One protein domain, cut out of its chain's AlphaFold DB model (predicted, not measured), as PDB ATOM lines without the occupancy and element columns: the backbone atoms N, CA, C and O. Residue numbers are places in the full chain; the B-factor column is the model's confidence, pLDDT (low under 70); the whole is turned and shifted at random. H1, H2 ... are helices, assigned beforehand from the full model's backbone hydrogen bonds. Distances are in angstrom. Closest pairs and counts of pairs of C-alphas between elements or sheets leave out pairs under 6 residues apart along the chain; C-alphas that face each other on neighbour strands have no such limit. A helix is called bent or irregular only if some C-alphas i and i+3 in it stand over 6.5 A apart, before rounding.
ATOM      1  N   GLN A  19     297.007  40.617  16.691       83.06
ATOM      2  CA  GLN A  19     297.903  39.757  17.463       83.06
ATOM      3  C   GLN A  19     299.287  40.387  17.646       83.06
ATOM      4  O   GLN A  19     299.788  40.430  18.767       83.06
ATOM      5  N   SER A  20     299.867  40.945  16.581       84.88
ATOM      6  CA  SER A  20     301.144  41.669  16.668       84.88
ATOM      7  C   SER A  20     301.051  42.905  17.569       84.88
ATOM      8  O   SER A  20     301.950  43.163  18.364       84.88
ATOM      9  N   PHE A  21     299.922  43.621  17.540       83.44
ATOM     10  CA  PHE A  21     299.699  44.762  18.421       83.44
ATOM     11  C   PHE A  21     299.569  44.329  19.886       83.44
ATOM     12  O   PHE A  21     300.203  44.918  20.758       83.44
ATOM     13  N   LYS A  22     298.822  43.245  20.163       81.94
ATOM     14  CA  LYS A  22     298.765  42.641  21.507       81.94
ATOM     15  C   LYS A  22     300.161  42.289  22.026       81.94
ATOM     16  O   LYS A  22     300.469  42.582  23.178       81.94
ATOM     17  N   HIS A  23     301.001  41.692  21.182       84.38
ATOM     18  CA  HIS A  23     302.369  41.340  21.549       84.38
ATOM     19  C   HIS A  23     303.224  42.578  21.877       84.38
ATOM     20  O   HIS A  23     303.892  42.601  22.909       84.38
ATOM     21  N   CYS A  24     303.138  43.637  21.068       83.50
ATOM     22  CA  CYS A  24     303.831  44.902  21.325       83.50
ATOM     23  C   CYS A  24     303.397  45.541  22.660       83.50
ATOM     24  O   CYS A  24     304.247  45.895  23.478       83.50
ATOM     25  N   ILE A  25     302.089  45.604  22.947       82.31
ATOM     26  CA  ILE A  25     301.587  46.116  24.236       82.31
ATOM     27  C   ILE A  25     302.084  45.259  25.407       82.31
ATOM     28  O   ILE A  25     302.498  45.806  26.427       82.31
ATOM     29  N   PHE A  26     302.094  43.933  25.267       82.94
ATOM     30  CA  PHE A  26     302.627  43.037  26.295       82.94
ATOM     31  C   PHE A  26     304.116  43.300  26.577       82.94
ATOM     32  O   PHE A  26     304.520  43.408  27.735       82.94
ATOM     33  N   ASN A  27     304.929  43.472  25.532       84.25
ATOM     34  CA  ASN A  27     306.353  43.785  25.669       84.25
ATOM     35  C   ASN A  27     306.582  45.150  26.331       84.25
ATOM     36  O   ASN A  27     307.433  45.262  27.218       84.25
ATOM     37  N   LEU A  28     305.790  46.159  25.960       82.06
ATOM     38  CA  LEU A  28     305.809  47.474  26.598       82.06
ATOM     39  C   LEU A  28     305.491  47.372  28.095       82.06
ATOM     40  O   LEU A  28     306.228  47.924  28.907       82.06
ATOM     41  N   MET A  29     304.433  46.649  28.475       80.31
ATOM     42  CA  MET A  29     304.039  46.501  29.883       80.31
ATOM     43  C   MET A  29     305.113  45.776  30.698       80.31
ATOM     44  O   MET A  29     305.511  46.274  31.746       80.31
ATOM     45  N   ASN A  30     305.673  44.678  30.178       82.62
ATOM     46  CA  ASN A  30     306.795  43.987  30.822       82.62
ATOM     47  C   ASN A  30     308.013  44.900  31.005       82.62
ATOM     48  O   ASN A  30     308.730  44.798  32.001       82.62
ATOM     49  N   HIS A  31     308.282  45.781  30.038       79.62
ATOM     50  CA  HIS A  31     309.353  46.760  30.167       79.62
ATOM     51  C   HIS A  31     309.035  47.776  31.268       79.62
ATOM     52  O   HIS A  31     309.884  48.027  32.118       79.62
ATOM     53  N   LEU A  32     307.810  48.311  31.297       76.25
ATOM     54  CA  LEU A  32     307.368  49.268  32.312       76.25
ATOM     55  C   LEU A  32     307.433  48.680  33.727       76.25
ATOM     56  O   LEU A  32     307.969  49.337  34.613       76.25
ATOM     57  N   GLU A  33     306.997  47.436  33.930       76.44
ATOM     58  CA  GLU A  33     307.080  46.740  35.226       76.44
ATOM     59  C   GLU A  33     308.522  46.552  35.716       76.44
ATOM     60  O   GLU A  33     308.794  46.597  36.915       76.44
ATOM     61  N   ARG A  34     309.466  46.352  34.788       76.44
ATOM     62  CA  ARG A  34     310.898  46.236  35.104       76.44
ATOM     63  C   ARG A  34     311.557  47.587  35.358       76.44
ATOM     64  O   ARG A  34     312.643  47.639  35.936       76.44
ATOM     65  N   THR A  35     310.941  48.679  34.915       67.94
ATOM     66  CA  THR A  35     311.416  50.031  35.208       67.94
ATOM     67  C   THR A  35     310.851  50.518  36.541       67.94
ATOM     68  O   THR A  35     309.712  50.243  36.888       67.94
ATOM     69  N   THR A  36     311.606  51.324  37.294       60.66
ATOM     70  CA  THR A  36     311.119  51.961  38.539       60.66
ATOM     71  C   THR A  36     310.118  53.098  38.281       60.66
ATOM     72  O   THR A  36     309.992  54.019  39.088       60.66
ATOM     73  N   ILE A  37     309.468  53.107  37.117       62.62
ATOM     74  CA  ILE A  37     308.443  54.083  36.768       62.62
ATOM     75  C   ILE A  37     307.207  53.670  37.564       62.62
ATOM     76  O   ILE A  37     306.672  52.593  37.352       62.62
ATOM     77  N   GLY A  38     306.812  54.489  38.541       64.12
ATOM     78  CA  GLY A  38     305.678  54.203  39.422       64.12
ATOM     79  C   GLY A  38     304.336  54.226  38.680       64.12
ATOM     80  O   GLY A  38     304.034  53.380  37.849       64.12
ATOM     81  N   ARG A  39     303.476  55.201  38.985       60.69
ATOM     82  CA  ARG A  39     302.205  55.355  38.258       60.69
ATOM     83  C   ARG A  39     302.480  55.920  36.863       60.69
ATOM     84  O   ARG A  39     303.129  56.957  36.753       60.69
ATOM     85  N   TYR A  40     301.956  55.273  35.824       65.94
ATOM     86  CA  TYR A  40     302.051  55.736  34.438       65.94
ATOM     87  C   TYR A  40     300.664  55.936  33.814       65.94
ATOM     88  O   TYR A  40     299.693  55.279  34.188       65.94
ATOM     89  N   CYS A  41     300.584  56.856  32.851       62.84
ATOM     90  CA  CYS A  41     299.412  57.087  32.010       62.84
ATOM     91  C   CYS A  41     299.793  56.780  30.561       62.84
ATOM     92  O   CYS A  41     300.825  57.248  30.080       62.84
ATOM     93  N   LEU A  42     298.970  55.984  29.883       67.44
ATOM     94  CA  LEU A  42     299.186  55.580  28.501       67.44
ATOM     95  C   LEU A  42     298.162  56.290  27.613       67.44
ATOM     96  O   LEU A  42     296.957  56.124  27.799       67.44
ATOM     97  N   ILE A  43     298.656  57.083  26.667       65.19
ATOM     98  CA  ILE A  43     297.845  57.760  25.653       65.19
ATOM     99  C   ILE A  43     298.062  56.998  24.348       65.19
ATOM    100  O   ILE A  43     299.163  57.021  23.802       65.19
ATOM    101  N   ILE A  44     297.036  56.293  23.877       67.50
ATOM    102  CA  ILE A  44     297.039  55.602  22.584       67.50
ATOM    103  C   ILE A  44     295.780  56.034  21.843       67.50
ATOM    104  O   ILE A  44     294.700  56.073  22.432       67.50
ATOM    105  N   ASP A  45     295.934  56.337  20.559       63.22
ATOM    106  CA  ASP A  45     294.817  56.526  19.645       63.22
ATOM    107  C   ASP A  45     294.204  55.151  19.332       63.22
ATOM    108  O   ASP A  45     294.713  54.385  18.514       63.22
ATOM    109  N   ILE A  46     293.184  54.776  20.105       55.81
ATOM    110  CA  ILE A  46     292.408  53.555  19.901       55.81
ATOM    111  C   ILE A  46     290.972  54.012  19.740       55.81
ATOM    112  O   ILE A  46     290.405  54.573  20.676       55.81
ATOM    113  N   ASP A  47     290.390  53.705  18.587       49.88
ATOM    114  CA  ASP A  47     289.083  54.166  18.110       49.88
ATOM    115  C   ASP A  47     287.892  53.883  19.061       49.88
ATOM    116  O   ASP A  47     286.763  54.230  18.739       49.88
ATOM    117  N   GLN A  48     288.076  53.249  20.237       43.44
ATOM    118  CA  GLN A  48     286.932  52.889  21.085       43.44
ATOM    119  C   GLN A  48     286.963  53.083  22.610       43.44
ATOM    120  O   GLN A  48     285.858  53.214  23.126       43.44
ATOM    121  N   ARG A  49     288.056  53.111  23.398       41.91
ATOM    122  CA  ARG A  49     287.895  53.117  24.895       41.91
ATOM    123  C   ARG A  49     288.981  53.786  25.754       41.91
ATOM    124  O   ARG A  49     289.026  53.553  26.960       41.91
ATOM    125  N   PHE A  50     289.843  54.620  25.189       45.47
ATOM    126  CA  PHE A  50     290.891  55.324  25.942       45.47
ATOM    127  C   PHE A  50     290.651  56.829  25.822       45.47
ATOM    128  O   PHE A  50     290.064  57.255  24.832       45.47
ATOM    129  N   LYS A  51     290.993  57.612  26.860       48.66
ATOM    130  CA  LYS A  51     290.582  59.025  26.979       48.66
ATOM    131  C   LYS A  51     290.749  59.759  25.652       48.66
ATOM    132  O   LYS A  51     291.855  59.813  25.119       48.66
ATOM    133  N   TYR A  52     289.628  60.297  25.179       45.84
ATOM    134  CA  TYR A  52     289.460  61.007  23.919       45.84
ATOM    135  C   TYR A  52     290.643  61.944  23.636       45.84
ATOM    136  O   TYR A  52     290.716  63.052  24.167       45.84
ATOM    137  N   LEU A  53     291.526  61.535  22.726       50.72
ATOM    138  CA  LEU A  53     291.968  62.485  21.719       50.72
ATOM    139  C   LEU A  53     290.756  62.644  20.797       50.72
ATOM    140  O   LEU A  53     290.291  61.641  20.254       50.72
ATOM    141  N   PRO A  54     290.166  63.843  20.660       53.38
ATOM    142  CA  PRO A  54     289.125  64.021  19.668       53.38
ATOM    143  C   PRO A  54     289.691  63.595  18.304       53.38
ATOM    144  O   PRO A  54     290.858  63.900  18.020       53.38
ATOM    145  N   PRO A  55     288.918  62.863  17.483       53.12
ATOM    146  CA  PRO A  55     289.418  62.314  16.230       53.12
ATOM    147  C   PRO A  55     290.123  63.410  15.418       53.12
ATOM    148  O   PRO A  55     289.689  64.566  15.403       53.12
ATOM    149  N   TYR A  56     291.259  63.059  14.811       53.03
ATOM    150  CA  TYR A  56     292.120  63.947  14.012       53.03
ATOM    151  C   TYR A  56     292.900  65.046  14.764       53.03
ATOM    152  O   TYR A  56     293.536  65.883  14.125       53.03
ATOM    153  N   HIS A  57     292.951  65.048  16.102       61.91
ATOM    154  CA  HIS A  57     293.721  66.053  16.854       61.91
ATOM    155  C   HIS A  57     295.189  65.657  17.072       61.91
ATOM    156  O   HIS A  57     295.669  65.560  18.203       61.91
ATOM    157  N   GLN A  58     295.939  65.526  15.974       62.06
ATOM    158  CA  GLN A  58     297.404  65.363  15.979       62.06
ATOM    159  C   GLN A  58     298.106  66.426  16.853       62.06
ATOM    160  O   GLN A  58     299.113  66.166  17.505       62.06
ATOM    161  N   PHE A  59     297.521  67.623  16.960       63.53
ATOM    162  CA  PHE A  59     298.018  68.699  17.821       63.53
ATOM    163  C   PHE A  59     298.048  68.353  19.322       63.53
ATOM    164  O   PHE A  59     298.899  68.869  20.054       63.53
ATOM    165  N   LEU A  60     297.154  67.483  19.793       65.19
ATOM    166  CA  LEU A  60     297.077  67.075  21.199       65.19
ATOM    167  C   LEU A  60     297.825  65.771  21.479       65.19
ATOM    168  O   LEU A  60     298.023  65.422  22.639       65.19
ATOM    169  N   ASN A  61     298.293  65.076  20.443       70.50
ATOM    170  CA  ASN A  61     299.084  63.874  20.614       70.50
ATOM    171  C   ASN A  61     300.563  64.244  20.874       70.50
ATOM    172  O   ASN A  61     301.236  64.797  19.995       70.50
ATOM    173  N   PRO A  62     301.112  63.968  22.074       68.31
ATOM    174  CA  PRO A  62     302.482  64.347  22.408       68.31
ATOM    175  C   PRO A  62     303.535  63.653  21.528       68.31
ATOM    176  O   PRO A  62     304.615  64.218  21.338       68.31
ATOM    177  N   ILE A  63     303.223  62.486  20.943       77.62
ATOM    178  CA  ILE A  63     304.158  61.742  20.083       77.62
ATOM    179  C   ILE A  63     304.408  62.441  18.736       77.62
ATOM    180  O   ILE A  63     305.482  62.296  18.158       77.62
ATOM    181  N   GLU A  64     303.475  63.272  18.261       77.88
ATOM    182  CA  GLU A  64     303.569  63.917  16.942       77.88
ATOM    183  C   GLU A  64     304.757  64.873  16.839       77.88
ATOM    184  O   GLU A  64     305.425  64.955  15.812       77.88
ATOM    185  N   ASN A  65     305.099  65.557  17.933       79.00
ATOM    186  CA  ASN A  65     306.287  66.410  17.971       79.00
ATOM    187  C   ASN A  65     307.582  65.595  17.875       79.00
ATOM    188  O   ASN A  65     308.536  66.027  17.228       79.00
ATOM    189  N   MET A  66     307.614  64.417  18.503       79.75
ATOM    190  CA  MET A  66     308.744  63.501  18.380       79.75
ATOM    191  C   MET A  66     308.865  63.022  16.932       79.75
ATOM    192  O   MET A  66     309.941  63.136  16.349       79.75
ATOM    193  N   PHE A  67     307.760  62.591  16.315       83.19
ATOM    194  CA  PHE A  67     307.757  62.186  14.909       83.19
ATOM    195  C   PHE A  67     308.140  63.322  13.961       83.19
ATOM    196  O   PHE A  67     308.872  63.078  13.007       83.19
ATOM    197  N   SER A  68     307.712  64.559  14.212       84.19
ATOM    198  CA  SER A  68     308.131  65.715  13.411       84.19
ATOM    199  C   SER A  68     309.644  65.914  13.482       84.19
ATOM    200  O   SER A  68     310.317  65.879  12.455       84.19
ATOM    201  N   LYS A  69     310.206  66.010  14.696       83.19
ATOM    202  CA  LYS A  69     311.657  66.158  14.911       83.19
ATOM    203  C   LYS A  69     312.468  65.006  14.322       83.19
ATOM    204  O   LYS A  69     313.635  65.189  13.972       83.19
ATOM    205  N   TRP A  70     311.882  63.818  14.290       85.56
ATOM    206  CA  TRP A  70     312.502  62.624  13.747       85.56
ATOM    207  C   TRP A  70     312.495  62.634  12.215       85.56
ATOM    208  O   TRP A  70     313.556  62.479  11.608       85.56
ATOM    209  N   LYS A  71     311.350  62.928  11.591       86.88
ATOM    210  CA  LYS A  71     311.233  63.109  10.135       86.88
ATOM    211  C   LYS A  71     312.166  64.206   9.626       86.88
ATOM    212  O   LYS A  71     312.897  63.975   8.670       86.88
ATOM    213  N   ASP A  72     312.214  65.350  10.307       89.38
ATOM    214  CA  ASP A  72     313.084  66.471   9.934       89.38
ATOM    215  C   ASP A  72     314.573  66.118  10.020       89.38
ATOM    216  O   ASP A  72     315.398  66.692   9.307       89.38
ATOM    217  N   PHE A  73     314.949  65.222  10.936       89.19
ATOM    218  CA  PHE A  73     316.319  64.727  11.037       89.19
ATOM    219  C   PHE A  73     316.630  63.796   9.867       89.19
ATOM    220  O   PHE A  73     317.539  64.079   9.098       89.19
ATOM    221  N   VAL A  74     315.818  62.753   9.678       86.75
ATOM    222  CA  VAL A  74     315.984  61.770   8.599       86.75
ATOM    223  C   VAL A  74     316.035  62.439   7.222       86.75
ATOM    224  O   VAL A  74     316.906  62.116   6.422       86.75
ATOM    225  N   ALA A  75     315.163  63.420   6.969       88.31
ATOM    226  CA  ALA A  75     315.134  64.168   5.713       88.31
ATOM    227  C   ALA A  75     316.442  64.931   5.430       88.31
ATOM    228  O   ALA A  75     316.781  65.157   4.273       88.31
ATOM    229  N   ARG A  76     317.186  65.319   6.473       91.25
ATOM    230  CA  ARG A  76     318.483  66.006   6.364       91.25
ATOM    231  C   ARG A  76     319.679  65.056   6.384       91.25
ATOM    232  O   ARG A  76     320.773  65.467   6.011       91.25
ATOM    233  N   SER A  77     319.485  63.807   6.800       87.88
ATOM    234  CA  SER A  77     320.556  62.814   6.938       87.88
ATOM    235  C   SER A  77     320.986  62.164   5.620       87.88
ATOM    236  O   SER A  77     321.944  61.398   5.624       87.88
ATOM    237  N   ASN A  78     320.318  62.462   4.495       88.00
ATOM    238  CA  ASN A  78     320.629  61.906   3.168       88.00
ATOM    239  C   ASN A  78     320.742  60.368   3.161       88.00
ATOM    240  O   ASN A  78     321.627  59.807   2.514       88.00
ATOM    241  N   CYS A  79     319.864  59.673   3.891       89.50
ATOM    242  CA  CYS A  79     319.864  58.211   3.935       89.50
ATOM    243  C   CYS A  79     319.578  57.637   2.540       89.50
ATOM    244  O   CYS A  79     318.528  57.903   1.961       89.50
ATOM    245  N   THR A  80     320.501  56.834   2.006       91.56
ATOM    246  CA  THR A  80     320.399  56.256   0.653       91.56
ATOM    247  C   THR A  80     319.875  54.822   0.636       91.56
ATOM    248  O   THR A  80     319.580  54.290  -0.431       91.56
ATOM    249  N   ASN A  81     319.764  54.183   1.802       91.00
ATOM    250  CA  ASN A  81     319.266  52.823   1.958       91.00
ATOM    251  C   ASN A  81     318.550  52.647   3.309       91.00
ATOM    252  O   ASN A  81     318.577  53.532   4.170       91.00
ATOM    253  N   GLU A  82     317.895  51.497   3.474       88.50
ATOM    254  CA  GLU A  82     317.109  51.162   4.663       88.50
ATOM    255  C   GLU A  82     317.970  51.018   5.926       88.50
ATOM    256  O   GLU A  82     317.575  51.488   6.987       88.50
ATOM    257  N   GLU A  83     319.177  50.458   5.828       88.50
ATOM    258  CA  GLU A  83     320.073  50.314   6.985       88.50
ATOM    259  C   GLU A  83     320.464  51.679   7.566       88.50
ATOM    260  O   GLU A  83     320.350  51.912   8.768       88.50
ATOM    261  N   LEU A  84     320.845  52.627   6.706       89.06
ATOM    262  CA  LEU A  84     321.158  54.000   7.103       89.06
ATOM    263  C   LEU A  84     319.933  54.727   7.655       89.06
ATOM    264  O   LEU A  84     320.063  55.531   8.581       89.06
ATOM    265  N   LEU A  85     318.748  54.447   7.107       88.44
ATOM    266  CA  LEU A  85     317.490  54.961   7.630       88.44
ATOM    267  C   LEU A  85     317.282  54.479   9.069       88.44
ATOM    268  O   LEU A  85     317.156  55.316   9.961       88.44
ATOM    269  N   VAL A  86     317.343  53.168   9.311       86.38
ATOM    270  CA  VAL A  86     317.196  52.558  10.642       86.38
ATOM    271  C   VAL A  86     318.259  53.074  11.618       86.38
ATOM    272  O   VAL A  86     317.935  53.444  12.744       86.38
ATOM    273  N   CYS A  87     319.518  53.215  11.198       87.56
ATOM    274  CA  CYS A  87     320.559  53.785  12.056       87.56
ATOM    275  C   CYS A  87     320.286  55.251  12.426       87.56
ATOM    276  O   CYS A  87     320.457  55.640  13.582       87.56
ATOM    277  N   CYS A  88     319.839  56.074  11.472       87.56
ATOM    278  CA  CYS A  88     319.468  57.465  11.748       87.56
ATOM    279  C   CYS A  88     318.256  57.555  12.674       87.56
ATOM    280  O   CYS A  88     318.174  58.452  13.516       87.56
ATOM    281  N   MET A  89     317.326  56.615  12.521       84.50
ATOM    282  CA  MET A  89     316.157  56.472  13.366       84.50
ATOM    283  C   MET A  89     316.532  56.171  14.820       84.50
ATOM    284  O   MET A  89     316.176  56.934  15.721       84.50
ATOM    285  N   ASP A  90     317.342  55.139  15.027       84.31
ATOM    286  CA  ASP A  90     317.859  54.748  16.336       84.31
ATOM    287  C   ASP A  90     318.665  55.864  17.000       84.31
ATOM    288  O   ASP A  90     318.479  56.159  18.185       84.31
ATOM    289  N   TYR A  91     319.551  56.511  16.240       86.44
ATOM    290  CA  TYR A  91     320.353  57.624  16.735       86.44
ATOM    291  C   TYR A  91     319.460  58.765  17.228       86.44
ATOM    292  O   TYR A  91     319.618  59.246  18.351       86.44
ATOM    293  N   ARG A  92     318.464  59.165  16.428       85.62
ATOM    294  CA  ARG A  92     317.598  60.292  16.779       85.62
ATOM    295  C   ARG A  92     316.724  60.012  18.000       85.62
ATOM    296  O   ARG A  92     316.504  60.919  18.804       85.62
ATOM    297  N   ILE A  93     316.254  58.776  18.159       81.44
ATOM    298  CA  ILE A  93     315.509  58.349  19.348       81.44
ATOM    299  C   ILE A  93     316.383  58.452  20.603       81.44
ATOM    300  O   ILE A  93     315.921  58.957  21.625       81.44
ATOM    301  N   ARG A  94     317.654  58.037  20.526       80.25
ATOM    302  CA  ARG A  94     318.599  58.105  21.656       80.25
ATOM    303  C   ARG A  94     318.984  59.534  22.034       80.25
ATOM    304  O   ARG A  94     319.149  59.815  23.215       80.25
ATOM    305  N   GLU A  95     319.084  60.421  21.050       82.62
ATOM    306  CA  GLU A  95     319.382  61.845  21.252       82.62
ATOM    307  C   GLU A  95     318.167  62.662  21.711       82.62
ATOM    308  O   GLU A  95     318.302  63.830  22.074       82.62
ATOM    309  N   THR A  96     316.960  62.085  21.678       78.94
ATOM    310  CA  THR A  96     315.765  62.777  22.166       78.94
ATOM    311  C   THR A  96     315.875  62.948  23.674       78.94
ATOM    312  O   THR A  96     315.831  61.984  24.440       78.94
ATOM    313  N   SER A  97     316.033  64.198  24.102       76.44
ATOM    314  CA  SER A  97     316.296  64.519  25.497       76.44
ATOM    315  C   SER A  97     315.022  64.519  26.346       76.44
ATOM    316  O   SER A  97     313.902  64.684  25.857       76.44
ATOM    317  N   VAL A  98     315.205  64.417  27.664       75.38
ATOM    318  CA  VAL A  98     314.127  64.577  28.655       75.38
ATOM    319  C   VAL A  98     313.389  65.901  28.449       75.38
ATOM    320  O   VAL A  98     312.161  65.945  28.495       75.38
ATOM    321  N   SER A  99     314.135  66.986  28.225       77.81
ATOM    322  CA  SER A  99     313.577  68.329  28.078       77.81
ATOM    323  C   SER A  99     312.753  68.467  26.800       77.81
ATOM    324  O   SER A  99     311.749  69.176  26.817       77.81
ATOM    325  N   ASP A 100     313.109  67.755  25.726       75.56
ATOM    326  CA  ASP A 100     312.306  67.702  24.501       75.56
ATOM    327  C   ASP A 100     310.927  67.074  24.744       75.56
ATOM    328  O   ASP A 100     309.920  67.583  24.240       75.56
ATOM    329  N   CYS A 101     310.878  65.982  25.514       76.06
ATOM    330  CA  CYS A 101     309.633  65.310  25.884       76.06
ATOM    331  C   CYS A 101     308.808  66.153  26.869       76.06
ATOM    332  O   CYS A 101     307.610  66.346  26.664       76.06
ATOM    333  N   ASP A 102     309.450  66.692  27.907       76.06
ATOM    334  CA  ASP A 102     308.795  67.457  28.969       76.06
ATOM    335  C   ASP A 102     308.222  68.791  28.466       76.06
ATOM    336  O   ASP A 102     307.073  69.124  28.756       76.06
ATOM    337  N   ALA A 103     308.967  69.534  27.640       77.19
ATOM    338  CA  ALA A 103     308.478  70.785  27.057       77.19
ATOM    339  C   ALA A 103     307.209  70.561  26.223       77.19
ATOM    340  O   ALA A 103     306.253  71.339  26.306       77.19
ATOM    341  N   ARG A 104     307.163  69.467  25.450       75.62
ATOM    342  CA  ARG A 104     305.980  69.130  24.657       75.62
ATOM    343  C   ARG A 104     304.828  68.649  25.523       75.62
ATOM    344  O   ARG A 104     303.695  69.050  25.261       75.62
ATOM    345  N   TYR A 105     305.100  67.811  26.519       74.69
ATOM    346  CA  TYR A 105     304.089  67.353  27.463       74.69
ATOM    347  C   TYR A 105     303.430  68.547  28.159       74.69
ATOM    348  O   TYR A 105     302.214  68.692  28.074       74.69
ATOM    349  N   ARG A 106     304.227  69.478  28.701       75.69
ATOM    350  CA  ARG A 106     303.735  70.729  29.296       75.69
ATOM    351  C   ARG A 106     302.884  71.538  28.321       75.69
ATOM    352  O   ARG A 106     301.790  71.966  28.686       75.69
ATOM    353  N   HIS A 107     303.336  71.680  27.072       78.00
ATOM    354  CA  HIS A 107     302.562  72.346  26.025       78.00
ATOM    355  C   HIS A 107     301.199  71.669  25.811       78.00
ATOM    356  O   HIS A 107     300.187  72.349  25.896       78.00
ATOM    357  N   VAL A 108     301.139  70.342  25.625       72.00
ATOM    358  CA  VAL A 108     299.863  69.602  25.483       72.00
ATOM    359  C   VAL A 108     298.975  69.786  26.713       72.00
ATOM    360  O   VAL A 108     297.803  70.124  26.570       72.00
ATOM    361  N   THR A 109     299.523  69.615  27.918       69.81
ATOM    362  CA  THR A 109     298.747  69.719  29.163       69.81
ATOM    363  C   THR A 109     298.196  71.118  29.407       69.81
ATOM    364  O   THR A 109     297.161  71.240  30.046       69.81
ATOM    365  N   SER A 110     298.822  72.166  28.861       73.62
ATOM    366  CA  SER A 110     298.307  73.537  28.975       73.62
ATOM    367  C   SER A 110     296.972  73.747  28.244       73.62
ATOM    368  O   SER A 110     296.203  74.627  28.621       73.62
ATOM    369  N   PHE A 111     296.667  72.910  27.245       68.56
ATOM    370  CA  PHE A 111     295.379  72.905  26.544       68.56
ATOM    371  C   PHE A 111     294.332  72.005  27.216       68.56
ATOM    372  O   PHE A 111     293.153  72.074  26.869       68.56
ATOM    373  N   LEU A 112     294.742  71.155  28.164       65.56
ATOM    374  CA  LEU A 112     293.835  70.295  28.915       65.56
ATOM    375  C   LEU A 112     293.293  71.068  30.123       65.56
ATOM    376  O   LEU A 112     294.042  71.634  30.917       65.56
ATOM    377  N   ARG A 113     291.967  71.109  30.268       55.50
ATOM    378  CA  ARG A 113     291.315  71.730  31.425       55.50
ATOM    379  C   ARG A 113     291.602  70.921  32.713       55.50
ATOM    380  O   ARG A 113     291.781  69.705  32.634       55.50
ATOM    381  N   PRO A 114     291.626  71.554  33.905       52.56
ATOM    382  CA  PRO A 114     291.925  70.876  35.174       52.56
ATOM    383  C   PRO A 114     290.970  69.726  35.542       52.56
ATOM    384  O   PRO A 114     291.382  68.787  36.216       52.56
ATOM    385  N   ASP A 115     289.719  69.774  35.085       45.97
ATOM    386  CA  ASP A 115     288.715  68.711  35.246       45.97
ATOM    387  C   ASP A 115     289.097  67.422  34.496       45.97
ATOM    388  O   ASP A 115     288.851  66.319  34.984       45.97
ATOM    389  N   MET A 116     289.809  67.540  33.372       47.47
ATOM    390  CA  MET A 116     290.316  66.406  32.599       47.47
ATOM    391  C   MET A 116     291.564  65.754  33.214       47.47
ATOM    392  O   MET A 116     291.874  64.610  32.870       47.47
ATOM    393  N   ASN A 117     292.261  66.410  34.152       44.59
ATOM    394  CA  ASN A 117     293.434  65.839  34.834       44.59
ATOM    395  C   ASN A 117     293.069  64.734  35.845       44.59
ATOM    396  O   ASN A 117     293.909  63.889  36.145       44.59
TER     397      ASN A 117
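Overview. This is residues 19 to 117 of the 132 residues of an uncharacterized protein of Thelohanellus kitauei (UniProt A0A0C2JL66). A loose, open assembly of helices is built round H2: H3 folds back steeply over residues 70 to 74 of H2, and H4 crosses residues 62 to 66 of H2. Residues 19 to 31 of H1, and residues 33 to 39 after them, stick out from this body, and a long loop, residues 35 to 61, joins H1 to H2. The printed part has 99 residues with five named helices, H1 to H5 in chain order, and no named strand; the class is all helix. It is loose, with a radius of gyration of the C-alphas of 16.0 A, and elongated, spanning 48 by 30 by 29 A.

Arrangement. H1, residues 19 to 34, is apart from H2, residues 62 to 76. H2 touches H3, residues 82 to 95, at a steep tilt of 51 degrees, opposite ways; the closest C-alphas, of Val 74 and Cys 88, are 6.4 A apart. H2 touches H4, residues 98 to 110, at a steep tilt of 47 degrees, opposite ways; the closest C-alphas, of Pro 62 and Tyr 105, are 6.1 A apart. H3 and H4 are apart. H5, residues 114 to 117, touches no helix. Each O i to N i+4 pair is within hydrogen-bond range in H1 and H3, against 9 of 11 in H2 and 8 of 9 in H4; H5 is too short for such a pair.

Along the chain. H1 begins at C-alpha 19, (297.903, 39.757, 17.463), and measures 22.8 A from first to last C-alpha. H2 measures 22.7 A from C-alpha 62, (302.482, 64.347, 22.408); it is neither bent nor irregular, but only just: C-alphas 62 and 65 are 6.2 A apart. H3 measures 19.9 A, H4 18.2 A, and H5 ends at C-alpha 117, (293.434, 65.839, 34.834).

Size, cuts and confidence. The C-alphas farthest apart, of Thr 80 and Asp 115, are 48.5 A apart. The printed part has no cut. H1 to H2 is a long link; the other three are tight. Mean pLDDT of the printed part is 73.6; residues 35 to 60, 62, 109 and 111 to 117 are under 70.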